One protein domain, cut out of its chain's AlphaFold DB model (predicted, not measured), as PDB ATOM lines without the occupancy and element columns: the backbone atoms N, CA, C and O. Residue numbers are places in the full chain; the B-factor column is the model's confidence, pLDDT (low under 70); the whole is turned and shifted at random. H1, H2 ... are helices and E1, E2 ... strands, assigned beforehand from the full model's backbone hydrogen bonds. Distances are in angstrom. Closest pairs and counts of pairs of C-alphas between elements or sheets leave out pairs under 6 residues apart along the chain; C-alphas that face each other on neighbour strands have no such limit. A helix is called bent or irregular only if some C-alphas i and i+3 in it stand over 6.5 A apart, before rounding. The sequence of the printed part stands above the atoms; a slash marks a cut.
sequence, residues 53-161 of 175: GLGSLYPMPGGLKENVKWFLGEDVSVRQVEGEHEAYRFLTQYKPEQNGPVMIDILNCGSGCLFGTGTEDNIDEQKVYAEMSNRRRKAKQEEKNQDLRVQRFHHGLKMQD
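Overview. This is residues 53 to 161 of the 175 residues of the protein "Methyl-accepting chemotaxis protein" of Clostridium sp. CAG:253 (UniProt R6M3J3). One long helix, H5, runs past a small body and sticks out beyond it as an arm, residues 144 to 160 standing free. In the body, a parallel pair of strands, E1 and E2, sits between helices H2 and H3, while short H1 joins the H2 side to H5. The printed part has 109 residues with five named helices and two named strands, in the order H1 H2 E1 H3 E2 H4 H5, and is mostly helix. It is loose, with a radius of gyration of the C-alphas of 18.7 A, and flat, spanning 62 by 44 by 17 A.

Arrangement. H1, residues 53 to 57, touches H2, residues 63 to 72; their closest C-alphas, Leu 57 and Gly 63, are 4.9 A apart. H1 also touches H5, residues 125 to 160, which meets it with residues 132 to 143 alone; the closest C-alphas are Gly 53 and Ala 139, 4.6 A. H2 and H5 are apart. E1, residues 78 to 82, comes closest to H2 at the C-alphas of Lys 65 and Val 78, 6.1 A. E1 and E2, residues 103 to 107, are parallel neighbours at 13 degrees, with N 79 and O 103 at 3.0 A and N 105 and O 79 at 2.8 A, both within hydrogen-bond range. With H3, residues 84 to 93, they form a strand-helix-strand unit, two parallel neighbour strands with a helix between them along the chain, and its crossover is right-handed. The closest C-alphas of H3 and E2 are Ala 87 and Ile 106, 6.3 A. H4, residues 112 to 115, is close to H5 but not clearly touching, with Leu 114 and Val 128 the closest C-alphas at 7.8 A. In H2 and H3 every O i to N i+4 pair is within hydrogen-bond range, in H5 30 of 32, in H1 0 of 1 beside 2 of 2 O i to N i+3 pairs, and H4 is too short for such an i+4 pair.

Along the chain. H1 begins at C-alpha 53 (44.367, -45.805, -33.437). H2 and H3 each measure 14.4 A, E1 13.0 A and E2 12.9 A from first to last C-alpha. H4 is irregular, but only just: C-alphas 112 and 115 are 6.7 A apart. H5 measures 53.3 A, from C-alpha 125 (47.884, -24.378, -37.534) to C-alpha 160 (47.987, -73.993, -17.970).

Size, cuts and confidence. The two C-alphas farthest apart are those of Thr 92 and Gln 160, 62.2 A. Residues 92 to 98 also stand free. The printed part has no cut, and no link is long. The mean pLDDT of the printed part is 85.7, with residues 146 to 161 under 70.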
ATOM      1  N   GLY A  53      42.946 -45.502 -33.253       85.12
ATOM      2  CA  GLY A  53      44.367 -45.805 -33.437       85.12
ATOM      3  C   GLY A  53      45.032 -44.911 -34.492       85.12
ATOM      4  O   GLY A  53      44.848 -43.689 -34.513       85.12
ATOM      5  N   LEU A  54      45.775 -45.525 -35.421       85.06
ATOM      6  CA  LEU A  54      46.429 -44.822 -36.536       85.06
ATOM      7  C   LEU A  54      45.439 -44.205 -37.536       85.06
ATOM      8  O   LEU A  54      45.767 -43.210 -38.183       85.06
ATOM      9  N   GLY A  55      44.194 -44.691 -37.582       87.25
ATOM     10  CA  GLY A  55      43.122 -44.098 -38.384       87.25
ATOM     11  C   GLY A  55      42.884 -42.619 -38.067       87.25
ATOM     12  O   GLY A  55      42.536 -41.847 -38.960       87.25
ATOM     13  N   SER A  56      43.181 -42.191 -36.834       88.56
ATOM     14  CA  SER A  56      43.115 -40.781 -36.427       88.56
ATOM     15  C   SER A  56      44.041 -39.858 -37.231       88.56
ATOM     16  O   SER A  56      43.780 -38.662 -37.312       88.56
ATOM     17  N   LEU A  57      45.094 -40.396 -37.856       90.38
ATOM     18  CA  LEU A  57      46.081 -39.642 -38.631       90.38
ATOM     19  C   LEU A  57      45.675 -39.435 -40.089       90.38
ATOM     20  O   LEU A  57      46.289 -38.609 -40.760       90.38
ATOM     21  N   TYR A  58      44.637 -40.133 -40.563       91.81
ATOM     22  CA  TYR A  58      44.148 -40.061 -41.943       91.81
ATOM     23  C   TYR A  58      43.967 -38.629 -42.488       91.81
ATOM     24  O   TYR A  58      44.328 -38.406 -43.640       91.81
ATOM     25  N   PRO A  59      43.470 -37.640 -41.713       91.75
ATOM     26  CA  PRO A  59      43.266 -36.287 -42.231       91.75
ATOM     27  C   PRO A  59      44.554 -35.531 -42.581       91.75
ATOM     28  O   PRO A  59      44.478 -34.502 -43.252       91.75
ATOM     29  N   MET A  60      45.715 -35.985 -42.102       91.69
ATOM     30  CA  MET A  60      46.983 -35.317 -42.373       91.69
ATOM     31  C   MET A  60      47.526 -35.643 -43.764       91.69
ATOM     32  O   MET A  60      47.365 -36.772 -44.234       91.69
ATOM     33  N   PRO A  61      48.305 -34.721 -44.353       88.88
ATOM     34  CA  PRO A  61      49.352 -35.079 -45.304       88.88
ATOM     35  C   PRO A  61      50.139 -36.297 -44.820       88.88
ATOM     36  O   PRO A  61      50.530 -36.341 -43.650       88.88
ATOM     37  N   GLY A  62      50.358 -37.317 -45.650       89.50
ATOM     38  CA  GLY A  62      51.009 -38.545 -45.142       89.50
ATOM     39  C   GLY A  62      50.087 -39.591 -44.511       89.50
ATOM     40  O   GLY A  62      50.454 -40.763 -44.467       89.50
ATOM     41  N   GLY A  63      48.916 -39.198 -44.005       91.81
ATOM     42  CA  GLY A  63      48.131 -39.997 -43.063       91.81
ATOM     43  C   GLY A  63      47.640 -41.329 -43.622       91.81
ATOM     44  O   GLY A  63      47.824 -42.378 -43.006       91.81
ATOM     45  N   LEU A  64      47.057 -41.312 -44.822       92.69
ATOM     46  CA  LEU A  64      46.601 -42.533 -45.487       92.69
ATOM     47  C   LEU A  64      47.772 -43.454 -45.841       92.69
ATOM     48  O   LEU A  64      47.699 -44.657 -45.606       92.69
ATOM     49  N   LYS A  65      48.881 -42.899 -46.338       93.38
ATOM     50  CA  LYS A  65      50.108 -43.666 -46.583       93.38
ATOM     51  C   LYS A  65      50.614 -44.371 -45.324       93.38
ATOM     52  O   LYS A  65      51.029 -45.523 -45.419       93.38
ATOM     53  N   GLU A  66      50.601 -43.699 -44.174       91.75
ATOM     54  CA  GLU A  66      50.994 -44.310 -42.898       91.75
ATOM     55  C   GLU A  66      50.072 -45.474 -42.532       91.75
ATOM     56  O   GLU A  66      50.563 -46.541 -42.176       91.75
ATOM     57  N   ASN A  67      48.760 -45.322 -42.722       91.19
ATOM     58  CA  ASN A  67      47.812 -46.416 -42.507       91.19
ATOM     59  C   ASN A  67      48.079 -47.597 -43.450       91.19
ATOM     60  O   ASN A  67      48.114 -48.740 -43.010       91.19
ATOM     61  N   VAL A  68      48.318 -47.343 -44.738       92.69
ATOM     62  CA  VAL A  68      48.617 -48.403 -45.717       92.69
ATOM     63  C   VAL A  68      49.887 -49.162 -45.339       92.69
ATOM     64  O   VAL A  68      49.887 -50.391 -45.349       92.69
ATOM     65  N   LYS A  69      50.954 -48.448 -44.967       92.25
ATOM     66  CA  LYS A  69      52.211 -49.057 -44.510       92.25
ATOM     67  C   LYS A  69      52.038 -49.855 -43.227       92.25
ATOM     68  O   LYS A  69      52.660 -50.901 -43.079       92.25
ATOM     69  N   TRP A  70      51.161 -49.403 -42.339       88.94
ATOM     70  CA  TRP A  70      50.834 -50.148 -41.134       88.94
ATOM     71  C   TRP A  70      50.194 -51.507 -41.449       88.94
ATOM     72  O   TRP A  70      50.606 -52.522 -40.899       88.94
ATOM     73  N   PHE A  71      49.241 -51.552 -42.384       89.38
ATOM     74  CA  PHE A  71      48.568 -52.801 -42.759       89.38
ATOM     75  C   PHE A  71      49.404 -53.718 -43.663       89.38
ATOM     76  O   PHE A  71      49.302 -54.938 -43.551       89.38
ATOM     77  N   LEU A  72      50.179 -53.156 -44.595       92.12
ATOM     78  CA  LEU A  72      50.855 -53.916 -45.656       92.12
ATOM     79  C   LEU A  72      52.373 -54.066 -45.452       92.12
ATOM     80  O   LEU A  72      53.015 -54.786 -46.215       92.12
ATOM     81  N   GLY A  73      52.941 -53.414 -44.436       91.38
ATOM     82  CA  GLY A  73      54.376 -53.384 -44.159       91.38
ATOM     83  C   GLY A  73      55.085 -52.169 -44.763       91.38
ATOM     84  O   GLY A  73      54.627 -51.550 -45.721       91.38
ATOM     85  N   GLU A  74      56.246 -51.821 -44.206       91.25
ATOM     86  CA  GLU A  74      57.014 -50.628 -44.601       91.25
ATOM     87  C   GLU A  74      57.644 -50.713 -45.997       91.25
ATOM     88  O   GLU A  74      57.969 -49.676 -46.589       91.25
ATOM     89  N   ASP A  75      57.777 -51.932 -46.521       92.88
ATOM     90  CA  ASP A  75      58.396 -52.240 -47.810       92.88
ATOM     91  C   ASP A  75      57.518 -51.818 -49.000       92.88
ATOM     92  O   ASP A  75      58.000 -51.717 -50.132       92.88
ATOM     93  N   VAL A  76      56.227 -51.539 -48.771       93.62
ATOM     94  CA  VAL A  76      55.326 -51.099 -49.839       93.62
ATOM     95  C   VAL A  76      55.571 -49.638 -50.213       93.62
ATOM     96  O   VAL A  76      55.664 -48.732 -49.377       93.62
ATOM     97  N   SER A  77      55.633 -49.386 -51.519       93.81
ATOM     98  CA  SER A  77      55.805 -48.039 -52.055       93.81
ATOM     99  C   SER A  77      54.452 -47.353 -52.225       93.81
ATOM    100  O   SER A  77      53.618 -47.798 -53.008       93.81
ATOM    101  N   VAL A  78      54.244 -46.244 -51.514       94.94
ATOM    102  CA  VAL A  78      53.074 -45.366 -51.676       94.94
ATOM    103  C   VAL A  78      53.556 -43.978 -52.077       94.94
ATOM    104  O   VAL A  78      54.333 -43.337 -51.351       94.94
ATOM    105  N   ARG A  79      53.099 -43.509 -53.240       94.62
ATOM    106  CA  ARG A  79      53.417 -42.176 -53.760       94.62
ATOM    107  C   ARG A  79      52.382 -41.178 -53.264       94.62
ATOM    108  O   ARG A  79      51.200 -41.473 -53.300       94.62
ATOM    109  N   GLN A  80      52.832 -40.002 -52.842       94.75
ATOM    110  CA  GLN A  80      51.955 -38.936 -52.360       94.75
ATOM    111  C   GLN A  80      52.038 -37.709 -53.251       94.75
ATOM    112  O   GLN A  80      53.127 -37.369 -53.730       94.75
ATOM    113  N   VAL A  81      50.890 -37.076 -53.461       94.81
ATOM    114  CA  VAL A  81      50.717 -35.873 -54.271       94.81
ATOM    115  C   VAL A  81      49.705 -34.976 -53.571       94.81
ATOM    116  O   VAL A  81      48.553 -35.358 -53.400       94.81
ATOM    117  N   GLU A  82      50.131 -33.792 -53.151       93.75
ATOM    118  CA  GLU A  82      49.327 -32.917 -52.297       93.75
ATOM    119  C   GLU A  82      49.269 -31.511 -52.886       93.75
ATOM    120  O   GLU A  82      50.288 -30.938 -53.271       93.75
ATOM    121  N   GLY A  83      48.062 -30.956 -52.942       93.06
ATOM    122  CA  GLY A  83      47.781 -29.668 -53.556       93.06
ATOM    123  C   GLY A  83      47.203 -29.801 -54.962       93.06
ATOM    124  O   GLY A  83      47.611 -30.639 -55.760       93.06
ATOM    125  N   GLU A  84      46.254 -28.928 -55.283       92.94
ATOM    126  CA  GLU A  84      45.477 -28.969 -56.522       92.94
ATOM    127  C   GLU A  84      46.362 -28.917 -57.778       92.94
ATOM    128  O   GLU A  84      46.274 -29.784 -58.648       92.94
ATOM    129  N   HIS A  85      47.262 -27.934 -57.862       94.56
ATOM    130  CA  HIS A  85      48.167 -27.792 -59.007       94.56
ATOM    131  C   HIS A  85      49.092 -29.004 -59.171       94.56
ATOM    132  O   HIS A  85      49.348 -29.449 -60.291       94.56
ATOM    133  N   GLU A  86      49.571 -29.548 -58.055       94.00
ATOM    134  CA  GLU A  86      50.427 -30.732 -58.020       94.00
ATOM    135  C   GLU A  86      49.672 -31.984 -58.458       94.00
ATOM    136  O   GLU A  86      50.193 -32.755 -59.262       94.00
ATOM    137  N   ALA A  87      48.425 -32.144 -58.011       94.00
ATOM    138  CA  ALA A  87      47.542 -33.231 -58.404       94.00
ATOM    139  C   ALA A  87      47.314 -33.245 -59.920       94.00
ATOM    140  O   ALA A  87      47.580 -34.255 -60.571       94.00
ATOM    141  N   TYR A  88      46.910 -32.119 -60.517       95.19
ATOM    142  CA  TYR A  88      46.696 -32.051 -61.967       95.19
ATOM    143  C   TYR A  88      47.992 -32.228 -62.765       95.19
ATOM    144  O   TYR A  88      48.012 -32.934 -63.778       95.19
ATOM    145  N   ARG A  89      49.102 -31.636 -62.308       95.88
ATOM    146  CA  ARG A  89      50.408 -31.831 -62.952       95.88
ATOM    147  C   ARG A  89      50.830 -33.296 -62.906       95.88
ATOM    148  O   ARG A  89      51.295 -33.834 -63.904       95.88
ATOM    149  N   PHE A  90      50.643 -33.952 -61.769       95.81
ATOM    150  CA  PHE A  90      50.956 -35.362 -61.618       95.81
ATOM    151  C   PHE A  90      50.080 -36.226 -62.527       95.81
ATOM    152  O   PHE A  90      50.617 -37.016 -63.295       95.81
ATOM    153  N   LEU A  91      48.755 -36.043 -62.507       95.12
ATOM    154  CA  LEU A  91      47.817 -36.828 -63.320       95.12
ATOM    155  C   LEU A  91      48.086 -36.711 -64.827       95.12
ATOM    156  O   LEU A  91      47.850 -37.664 -65.564       95.12
ATOM    157  N   THR A  92      48.600 -35.569 -65.291       96.19
ATOM    158  CA  THR A  92      48.945 -35.359 -66.709       96.19
ATOM    159  C   THR A  92      50.295 -35.955 -67.108       96.19
ATOM    160  O   THR A  92      50.487 -36.309 -68.270       96.19
ATOM    161  N   GLN A  93      51.241 -36.070 -66.174       96.00
ATOM    162  CA  GLN A  93      52.606 -36.532 -66.450       96.00
ATOM    163  C   GLN A  93      52.847 -37.993 -66.062       96.00
ATOM    164  O   GLN A  93      53.798 -38.606 -66.552       96.00
ATOM    165  N   TYR A  94      52.028 -38.541 -65.166       95.19
ATOM    166  CA  TYR A  94      52.246 -39.858 -64.594       95.19
ATOM    167  C   TYR A  94      52.100 -40.962 -65.642       95.19
ATOM    168  O   TYR A  94      51.119 -41.034 -66.382       95.19
ATOM    169  N   LYS A  95      53.090 -41.855 -65.670       94.88
ATOM    170  CA  LYS A  95      53.100 -43.060 -66.495       94.88
ATOM    171  C   LYS A  95      53.223 -44.264 -65.562       94.88
ATOM    172  O   LYS A  95      54.238 -44.366 -64.874       94.88
ATOM    173  N   PRO A  96      52.207 -45.141 -65.494       92.06
ATOM    174  CA  PRO A  96      52.290 -46.359 -64.701       92.06
ATOM    175  C   PRO A  96      53.451 -47.244 -65.162       92.06
ATOM    176  O   PRO A  96      53.675 -47.406 -66.362       92.06
ATOM    177  N   GLU A  97      54.153 -47.851 -64.210       91.94
ATOM    178  CA  GLU A  97      55.246 -48.795 -64.457       91.94
ATOM    179  C   GLU A  97      54.989 -50.105 -63.706       91.94
ATOM    180  O   GLU A  97      54.336 -50.109 -62.663       91.94
ATOM    181  N   GLN A  98      55.526 -51.221 -64.215       90.25
ATOM    182  CA  GLN A  98      55.291 -52.560 -63.654       90.25
ATOM    183  C   GLN A  98      55.724 -52.687 -62.182       90.25
ATOM    184  O   GLN A  98      55.059 -53.374 -61.415       90.25
ATOM    185  N   ASN A  99      56.799 -51.999 -61.787       89.81
ATOM    186  CA  ASN A  99      57.312 -51.964 -60.410       89.81
ATOM    187  C   ASN A  99      57.015 -50.618 -59.720       89.81
ATOM    188  O   ASN A  99      57.791 -50.152 -58.884       89.81
ATOM    189  N   GLY A 100      55.928 -49.955 -60.127       90.50
ATOM    190  CA  GLY A 100      55.483 -48.687 -59.562       90.50
ATOM    191  C   GLY A 100      54.947 -48.804 -58.127       90.50
ATOM    192  O   GLY A 100      54.907 -49.890 -57.547       90.50
ATOM    193  N   PRO A 101      54.530 -47.677 -57.524       94.69
ATOM    194  CA  PRO A 101      53.924 -47.689 -56.199       94.69
ATOM    195  C   PRO A 101      52.638 -48.526 -56.185       94.69
ATOM    196  O   PRO A 101      51.861 -48.489 -57.137       94.69
ATOM    197  N   VAL A 102      52.380 -49.223 -55.077       94.38
ATOM    198  CA  VAL A 102      51.146 -50.004 -54.881       94.38
ATOM    199  C   VAL A 102      49.915 -49.104 -54.784       94.38
ATOM    200  O   VAL A 102      48.799 -49.533 -55.058       94.38
ATOM    201  N   MET A 103      50.124 -47.850 -54.380       94.56
ATOM    202  CA  MET A 103      49.086 -46.840 -54.255       94.56
ATOM    203  C   MET A 103      49.659 -45.449 -54.518       94.56
ATOM    204  O   MET A 103      50.787 -45.130 -54.130       94.56
ATOM    205  N   ILE A 104      48.844 -44.602 -55.144       94.94
ATOM    206  CA  ILE A 104      49.091 -43.169 -55.245       94.94
ATOM    207  C   ILE A 104      48.005 -42.459 -54.440       94.94
ATOM    208  O   ILE A 104      46.823 -42.578 -54.740       94.94
ATOM    209  N   ASP A 105      48.432 -41.747 -53.409       94.19
ATOM    210  CA  ASP A 105      47.612 -40.943 -52.513       94.19
ATOM    211  C   ASP A 105      47.619 -39.489 -53.008       94.19
ATOM    212  O   ASP A 105      48.663 -38.831 -52.992       94.19
ATOM    213  N   ILE A 106      46.480 -39.027 -53.534       94.06
ATOM    214  CA  ILE A 106      46.328 -37.701 -54.143       94.06
ATOM    215  C   ILE A 106      45.329 -36.887 -53.324       94.06
ATOM    216  O   ILE A 106      44.154 -37.243 -53.236       94.06
ATOM    217  N   LEU A 107      45.784 -35.763 -52.775       92.69
ATOM    218  CA  LEU A 107      44.969 -34.828 -52.007       92.69
ATOM    219  C   LEU A 107      44.947 -33.466 -52.702       92.69
ATOM    220  O   LEU A 107      45.991 -32.873 -52.960       92.69
ATOM    221  N   ASN A 108      43.758 -32.918 -52.956       90.06
ATOM    222  CA  ASN A 108      43.634 -31.583 -53.561       90.06
ATOM    223  C   ASN A 108      44.100 -30.459 -52.620       90.06
ATOM    224  O   ASN A 108      44.558 -29.416 -53.077       90.06
ATOM    225  N   CYS A 109      43.983 -30.645 -51.306       89.44
ATOM    226  CA  CYS A 109      44.446 -29.674 -50.318       89.44
ATOM    227  C   CYS A 109      45.900 -29.983 -49.932       89.44
ATOM    228  O   CYS A 109      46.206 -31.113 -49.564       89.44
ATOM    229  N   GLY A 110      46.784 -28.977 -49.982       87.62
ATOM    230  CA  GLY A 110      48.209 -29.151 -49.657       87.62
ATOM    231  C   GLY A 110      48.467 -29.529 -48.195       87.62
ATOM    232  O   GLY A 110      49.395 -30.266 -47.903       87.62
ATOM    233  N   SER A 111      47.598 -29.093 -47.284       88.19
ATOM    234  CA  SER A 111      47.670 -29.431 -45.855       88.19
ATOM    235  C   SER A 111      46.723 -30.581 -45.477       88.19
ATOM    236  O   SER A 111      46.271 -30.680 -44.334       88.19
ATOM    237  N   GLY A 112      46.377 -31.434 -46.446       88.75
ATOM    238  CA  GLY A 112      45.419 -32.521 -46.272       88.75
ATOM    239  C   GLY A 112      44.025 -32.021 -45.892       88.75
ATOM    240  O   GLY A 112      43.619 -30.909 -46.230       88.75
ATOM    241  N   CYS A 113      43.269 -32.851 -45.180       92.44
ATOM    242  CA  CYS A 113      41.913 -32.520 -44.745       92.44
ATOM    243  C   CYS A 113      41.875 -31.638 -43.484       92.44
ATOM    244  O   CYS A 113      40.802 -31.145 -43.145       92.44
ATOM    245  N   LEU A 114      43.007 -31.433 -42.795       92.44
ATOM    246  CA  LEU A 114      43.078 -30.644 -41.554       92.44
ATOM    247  C   LEU A 114      42.603 -29.198 -41.730       92.44
ATOM    248  O   LEU A 114      41.958 -28.656 -40.837       92.44
ATOM    249  N   PHE A 115      42.914 -28.605 -42.881       92.12
ATOM    250  CA  PHE A 115      42.606 -27.212 -43.226       92.12
ATOM    251  C   PHE A 115      41.822 -27.147 -44.538       92.12
ATOM    252  O   PHE A 115      42.089 -26.333 -45.422       92.12
ATOM    253  N   GLY A 116      40.910 -28.103 -44.723       91.12
ATOM    254  CA  GLY A 116      40.073 -28.148 -45.912       91.12
ATOM    255  C   GLY A 116      39.163 -26.920 -46.019       91.12
ATOM    256  O   GLY A 116      38.897 -26.209 -45.060       91.12
ATOM    257  N   THR A 117      38.592 -26.698 -47.197       93.25
ATOM    258  CA  THR A 117      37.708 -25.548 -47.497       93.25
ATOM    259  C   THR A 117      36.462 -25.418 -46.608       93.25
ATOM    260  O   THR A 117      35.758 -24.414 -46.660       93.25
ATOM    261  N   GLY A 118      36.135 -26.452 -45.834       93.62
ATOM    262  CA  GLY A 118      35.048 -26.474 -44.864       93.62
ATOM    263  C   GLY A 118      35.478 -26.198 -43.422       93.62
ATOM    264  O   GLY A 118      34.629 -26.325 -42.539       93.62
ATOM    265  N   THR A 119      36.740 -25.862 -43.154       93.62
ATOM    266  CA  THR A 119      37.229 -25.464 -41.824       93.62
ATOM    267  C   THR A 119      37.139 -23.949 -41.620       93.62
ATOM    268  O   THR A 119      36.759 -23.208 -42.526       93.62
ATOM    269  N   GLU A 120      37.385 -23.482 -40.397       89.50
ATOM    270  CA  GLU A 120      37.432 -22.050 -40.083       89.50
ATOM    271  C   GLU A 120      38.744 -21.420 -40.580       89.50
ATOM    272  O   GLU A 120      39.778 -22.086 -40.602       89.50
ATOM    273  N   ASP A 121      38.712 -20.135 -40.947       80.88
ATOM    274  CA  ASP A 121      39.871 -19.440 -41.534       80.88
ATOM    275  C   ASP A 121      40.945 -19.057 -40.495       80.88
ATOM    276  O   ASP A 121      42.106 -18.864 -40.838       80.88
ATOM    277  N   ASN A 122      40.573 -18.951 -39.213       83.94
ATOM    278  CA  ASN A 122      41.439 -18.456 -38.131       83.94
ATOM    279  C   ASN A 122      41.888 -19.567 -37.169       83.94
ATOM    280  O   ASN A 122      41.955 -19.367 -35.954       83.94
ATOM    281  N   ILE A 123      42.158 -20.760 -37.700       87.06
ATOM    282  CA  ILE A 123      42.671 -21.877 -36.907       87.06
ATOM    283  C   ILE A 123      44.184 -21.715 -36.732       87.06
ATOM    284  O   ILE A 123      44.920 -21.469 -37.683       87.06
ATOM    285  N   ASP A 124      44.662 -21.883 -35.502       91.75
ATOM    286  CA  ASP A 124      46.092 -21.921 -35.198       91.75
ATOM    287  C   ASP A 124      46.693 -23.241 -35.705       91.75
ATOM    288  O   ASP A 124      46.578 -24.287 -35.057       91.75
ATOM    289  N   GLU A 125      47.323 -23.193 -36.880       90.62
ATOM    290  CA  GLU A 125      47.884 -24.378 -37.534       90.62
ATOM    291  C   GLU A 125      48.884 -25.124 -36.645       90.62
ATOM    292  O   GLU A 125      48.899 -26.355 -36.618       90.62
ATOM    293  N   GLN A 126      49.695 -24.396 -35.870       92.50
ATOM    294  CA  GLN A 126      50.719 -24.999 -35.016       92.50
ATOM    295  C   GLN A 126      50.090 -25.829 -33.900       92.50
ATOM    296  O   GLN A 126      50.569 -26.924 -33.597       92.50
ATOM    297  N   LYS A 127      48.980 -25.357 -33.324       94.31
ATOM    298  CA  LYS A 127      48.222 -26.137 -32.336       94.31
ATOM    299  C   LYS A 127      47.628 -27.398 -32.946       94.31
ATOM    300  O   LYS A 127      47.708 -28.453 -32.321       94.31
ATOM    301  N   VAL A 128      47.087 -27.314 -34.162       93.06
ATOM    302  CA  VAL A 128      46.543 -28.488 -34.863       93.06
ATOM    303  C   VAL A 128      47.643 -29.517 -35.116       93.06
ATOM    304  O   VAL A 128      47.489 -30.677 -34.741       93.06
ATOM    305  N   TYR A 129      48.791 -29.115 -35.668       92.75
ATOM    306  CA  TYR A 129      49.910 -30.035 -35.903       92.75
ATOM    307  C   TYR A 129      50.495 -30.620 -34.608       92.75
ATOM    308  O   TYR A 129      50.890 -31.793 -34.579       92.75
ATOM    309  N   ALA A 130      50.537 -29.840 -33.524       94.81
ATOM    310  CA  ALA A 130      50.954 -30.329 -32.213       94.81
ATOM    311  C   ALA A 130      49.994 -31.406 -31.686       94.81
ATOM    312  O   ALA A 130      50.444 -32.461 -31.229       94.81
ATOM    313  N   GLU A 131      48.685 -31.187 -31.816       92.69
ATOM    314  CA  GLU A 131      47.668 -32.160 -31.417       92.69
ATOM    315  C   GLU A 131      47.740 -33.433 -32.265       92.69
ATOM    316  O   GLU A 131      47.774 -34.541 -31.729       92.69
ATOM    317  N   MET A 132      47.889 -33.300 -33.581       92.25
ATOM    318  CA  MET A 132      48.077 -34.458 -34.452       92.25
ATOM    319  C   MET A 132      49.348 -35.251 -34.118       92.25
ATOM    320  O   MET A 132      49.346 -36.483 -34.135       92.25
ATOM    321  N   SER A 133      50.432 -34.568 -33.739       91.62
ATOM    322  CA  SER A 133      51.656 -35.222 -33.263       91.62
ATOM    323  C   SER A 133      51.432 -35.986 -31.955       91.62
ATOM    324  O   SER A 133      51.999 -37.065 -31.763       91.62
ATOM    325  N   ASN A 134      50.600 -35.462 -31.053       91.62
ATOM    326  CA  ASN A 134      50.220 -36.153 -29.822       91.62
ATOM    327  C   ASN A 134      49.366 -37.387 -30.116       91.62
ATOM    328  O   ASN A 134      49.663 -38.460 -29.590       91.62
ATOM    329  N   ARG A 135      48.381 -37.273 -31.015       88.75
ATOM    330  CA  ARG A 135      47.564 -38.404 -31.481       88.75
ATOM    331  C   ARG A 135      48.415 -39.500 -32.107       88.75
ATOM    332  O   ARG A 135      48.264 -40.664 -31.751       88.75
ATOM    333  N   ARG A 136      49.408 -39.137 -32.927       89.50
ATOM    334  CA  ARG A 136      50.369 -40.095 -33.498       89.50
ATOM    335  C   ARG A 136      51.155 -40.845 -32.424       89.50
ATOM    336  O   ARG A 136      51.381 -42.044 -32.563       89.50
ATOM    337  N   ARG A 137      51.603 -40.157 -31.367       89.12
ATOM    338  CA  ARG A 137      52.324 -40.799 -30.252       89.12
ATOM    339  C   ARG A 137      51.427 -41.765 -29.482       89.12
ATOM    340  O   ARG A 137      51.878 -42.869 -29.199       89.12
ATOM    341  N   LYS A 138      50.187 -41.359 -29.188       87.81
ATOM    342  CA  LYS A 138      49.189 -42.189 -28.496       87.81
ATOM    343  C   LYS A 138      48.867 -43.457 -29.290       87.81
ATOM    344  O   LYS A 138      49.124 -44.546 -28.788       87.81
ATOM    345  N   ALA A 139      48.530 -43.313 -30.573       84.75
ATOM    346  CA  ALA A 139      48.246 -44.437 -31.468       84.75
ATOM    347  C   ALA A 139      49.391 -45.471 -31.522       84.75
ATOM    348  O   ALA A 139      49.160 -46.673 -31.425       84.75
ATOM    349  N   LYS A 140      50.651 -45.015 -31.599       82.38
ATOM    350  CA  LYS A 140      51.831 -45.906 -31.569       82.38
ATOM    351  C   LYS A 140      52.080 -46.556 -30.205       82.38
ATOM    352  O   LYS A 140      52.733 -47.596 -30.121       82.38
ATOM    353  N   GLN A 141      51.664 -45.918 -29.116       83.31
ATOM    354  CA  GLN A 141      51.798 -46.482 -27.774       83.31
ATOM    355  C   GLN A 141      50.714 -47.532 -27.509       83.31
ATOM    356  O   GLN A 141      51.012 -48.577 -26.932       83.31
ATOM    357  N   GLU A 142      49.489 -47.279 -27.961       76.31
ATOM    358  CA  GLU A 142      48.371 -48.226 -27.933       76.31
ATOM    359  C   GLU A 142      48.702 -49.496 -28.719       76.31
ATOM    360  O   GLU A 142      48.549 -50.591 -28.181       76.31
ATOM    361  N   GLU A 143      49.268 -49.356 -29.919       73.19
ATOM    362  CA  GLU A 143      49.771 -50.467 -30.737       73.19
ATOM    363  C   GLU A 143      50.745 -51.359 -29.950       73.19
ATOM    364  O   GLU A 143      50.510 -52.555 -29.770       73.19
ATOM    365  N   LYS A 144      51.796 -50.766 -29.366       73.19
ATOM    366  CA  LYS A 144      52.765 -51.508 -28.539       73.19
ATOM    367  C   LYS A 144      52.103 -52.211 -27.358       73.19
ATOM    368  O   LYS A 144      52.499 -53.314 -26.985       73.19
ATOM    369  N   ASN A 145      51.111 -51.575 -26.741       71.06
ATOM    370  CA  ASN A 145      50.399 -52.147 -25.605       71.06
ATOM    371  C   ASN A 145      49.493 -53.314 -26.023       71.06
ATOM    372  O   ASN A 145      49.382 -54.287 -25.271       71.06
ATOM    373  N   GLN A 146      48.865 -53.247 -27.200       66.81
ATOM    374  CA  GLN A 146      48.095 -54.351 -27.774       66.81
ATOM    375  C   GLN A 146      49.003 -55.540 -28.105       66.81
ATOM    376  O   GLN A 146      48.710 -56.654 -27.665       66.81
ATOM    377  N   ASP A 147      50.152 -55.307 -28.742       64.38
ATOM    378  CA  ASP A 147      51.146 -56.353 -29.015       64.38
ATOM    379  C   ASP A 147      51.632 -57.032 -27.729       64.38
ATOM    380  O   ASP A 147      51.674 -58.262 -27.631       64.38
ATOM    381  N   LEU A 148      51.933 -56.246 -26.689       62.44
ATOM    382  CA  LEU A 148      52.315 -56.770 -25.376       62.44
ATOM    383  C   LEU A 148      51.190 -57.589 -24.727       62.44
ATOM    384  O   LEU A 148      51.461 -58.612 -24.094       62.44
ATOM    385  N   ARG A 149      49.924 -57.176 -24.871       59.97
ATOM    386  CA  ARG A 149      48.765 -57.936 -24.368       59.97
ATOM    387  C   ARG A 149      48.619 -59.271 -25.092       59.97
ATOM    388  O   ARG A 149      48.467 -60.288 -24.418       59.97
ATOM    389  N   VAL A 150      48.734 -59.288 -26.419       65.06
ATOM    390  CA  VAL A 150      48.679 -60.512 -27.235       65.06
ATOM    391  C   VAL A 150      49.828 -61.457 -26.870       65.06
ATOM    392  O   VAL A 150      49.601 -62.640 -26.614       65.06
ATOM    393  N   GLN A 151      51.051 -60.942 -26.726       57.09
ATOM    394  CA  GLN A 151      52.205 -61.734 -26.286       57.09
ATOM    395  C   GLN A 151      52.012 -62.327 -24.884       57.09
ATOM    396  O   GLN A 151      52.307 -63.505 -24.666       57.09
ATOM    397  N   ARG A 152      51.481 -61.550 -23.928       60.50
ATOM    398  CA  ARG A 152      51.173 -62.045 -22.576       60.50
ATOM    399  C   ARG A 152      50.062 -63.093 -22.584       60.50
ATOM    400  O   ARG A 152      50.149 -64.043 -21.814       60.50
ATOM    401  N   PHE A 153      49.073 -62.964 -23.466       58.12
ATOM    402  CA  PHE A 153      48.015 -63.959 -23.644       58.12
ATOM    403  C   PHE A 153      48.572 -65.274 -24.213       58.12
ATOM    404  O   PHE A 153      48.339 -66.343 -23.650       58.12
ATOM    405  N   HIS A 154      49.419 -65.208 -25.248       56.28
ATOM    406  CA  HIS A 154      50.116 -66.381 -25.789       56.28
ATOM    407  C   HIS A 154      51.079 -67.033 -24.788       56.28
ATOM    408  O   HIS A 154      51.237 -68.252 -24.801       56.28
ATOM    409  N   HIS A 155      51.729 -66.252 -23.921       55.31
ATOM    410  CA  HIS A 155      52.587 -66.790 -22.866       55.31
ATOM    411  C   HIS A 155      51.770 -67.420 -21.722       55.31
ATOM    412  O   HIS A 155      52.145 -68.476 -21.219       55.31
ATOM    413  N   GLY A 156      50.626 -66.827 -21.360       49.91
ATOM    414  CA  GLY A 156      49.697 -67.361 -20.358       49.91
ATOM    415  C   GLY A 156      49.045 -68.684 -20.775       49.91
ATOM    416  O   GLY A 156      48.981 -69.609 -19.969       49.91
ATOM    417  N   LEU A 157      48.672 -68.824 -22.052       51.16
ATOM    418  CA  LEU A 157      48.129 -70.071 -22.617       51.16
ATOM    419  C   LEU A 157      49.165 -71.210 -22.691       51.16
ATOM    420  O   LEU A 157      48.800 -72.382 -22.739       51.16
ATOM    421  N   LYS A 158      50.471 -70.907 -22.663       48.66
ATOM    422  CA  LYS A 158      51.528 -71.934 -22.699       48.66
ATOM    423  C   LYS A 158      51.824 -72.590 -21.345       48.66
ATOM    424  O   LYS A 158      52.609 -73.534 -21.317       48.66
ATOM    425  N   MET A 159      51.209 -72.147 -20.245       45.47
ATOM    426  CA  MET A 159      51.515 -72.666 -18.900       45.47
ATOM    427  C   MET A 159      50.366 -73.394 -18.185       45.47
ATOM    428  O   MET A 159      50.636 -74.031 -17.170       45.47
ATOM    429  N   GLN A 160      49.119 -73.360 -18.679       48.62
ATOM    430  CA  GLN A 160      47.987 -73.993 -17.970       48.62
ATOM    431  C   GLN A 160      47.168 -75.013 -18.786       48.62
ATOM    432  O   GLN A 160      46.578 -75.904 -18.180       48.62
ATOM    433  N   ASP A 161      47.237 -75.026 -20.122       47.16
ATOM    434  CA  ASP A 161      46.306 -75.844 -20.927       47.16
ATOM    435  C   ASP A 161      46.861 -77.178 -21.463       47.16
ATOM    436  O   ASP A 161      46.164 -77.893 -22.181       47.16
TER     437      ASP A 161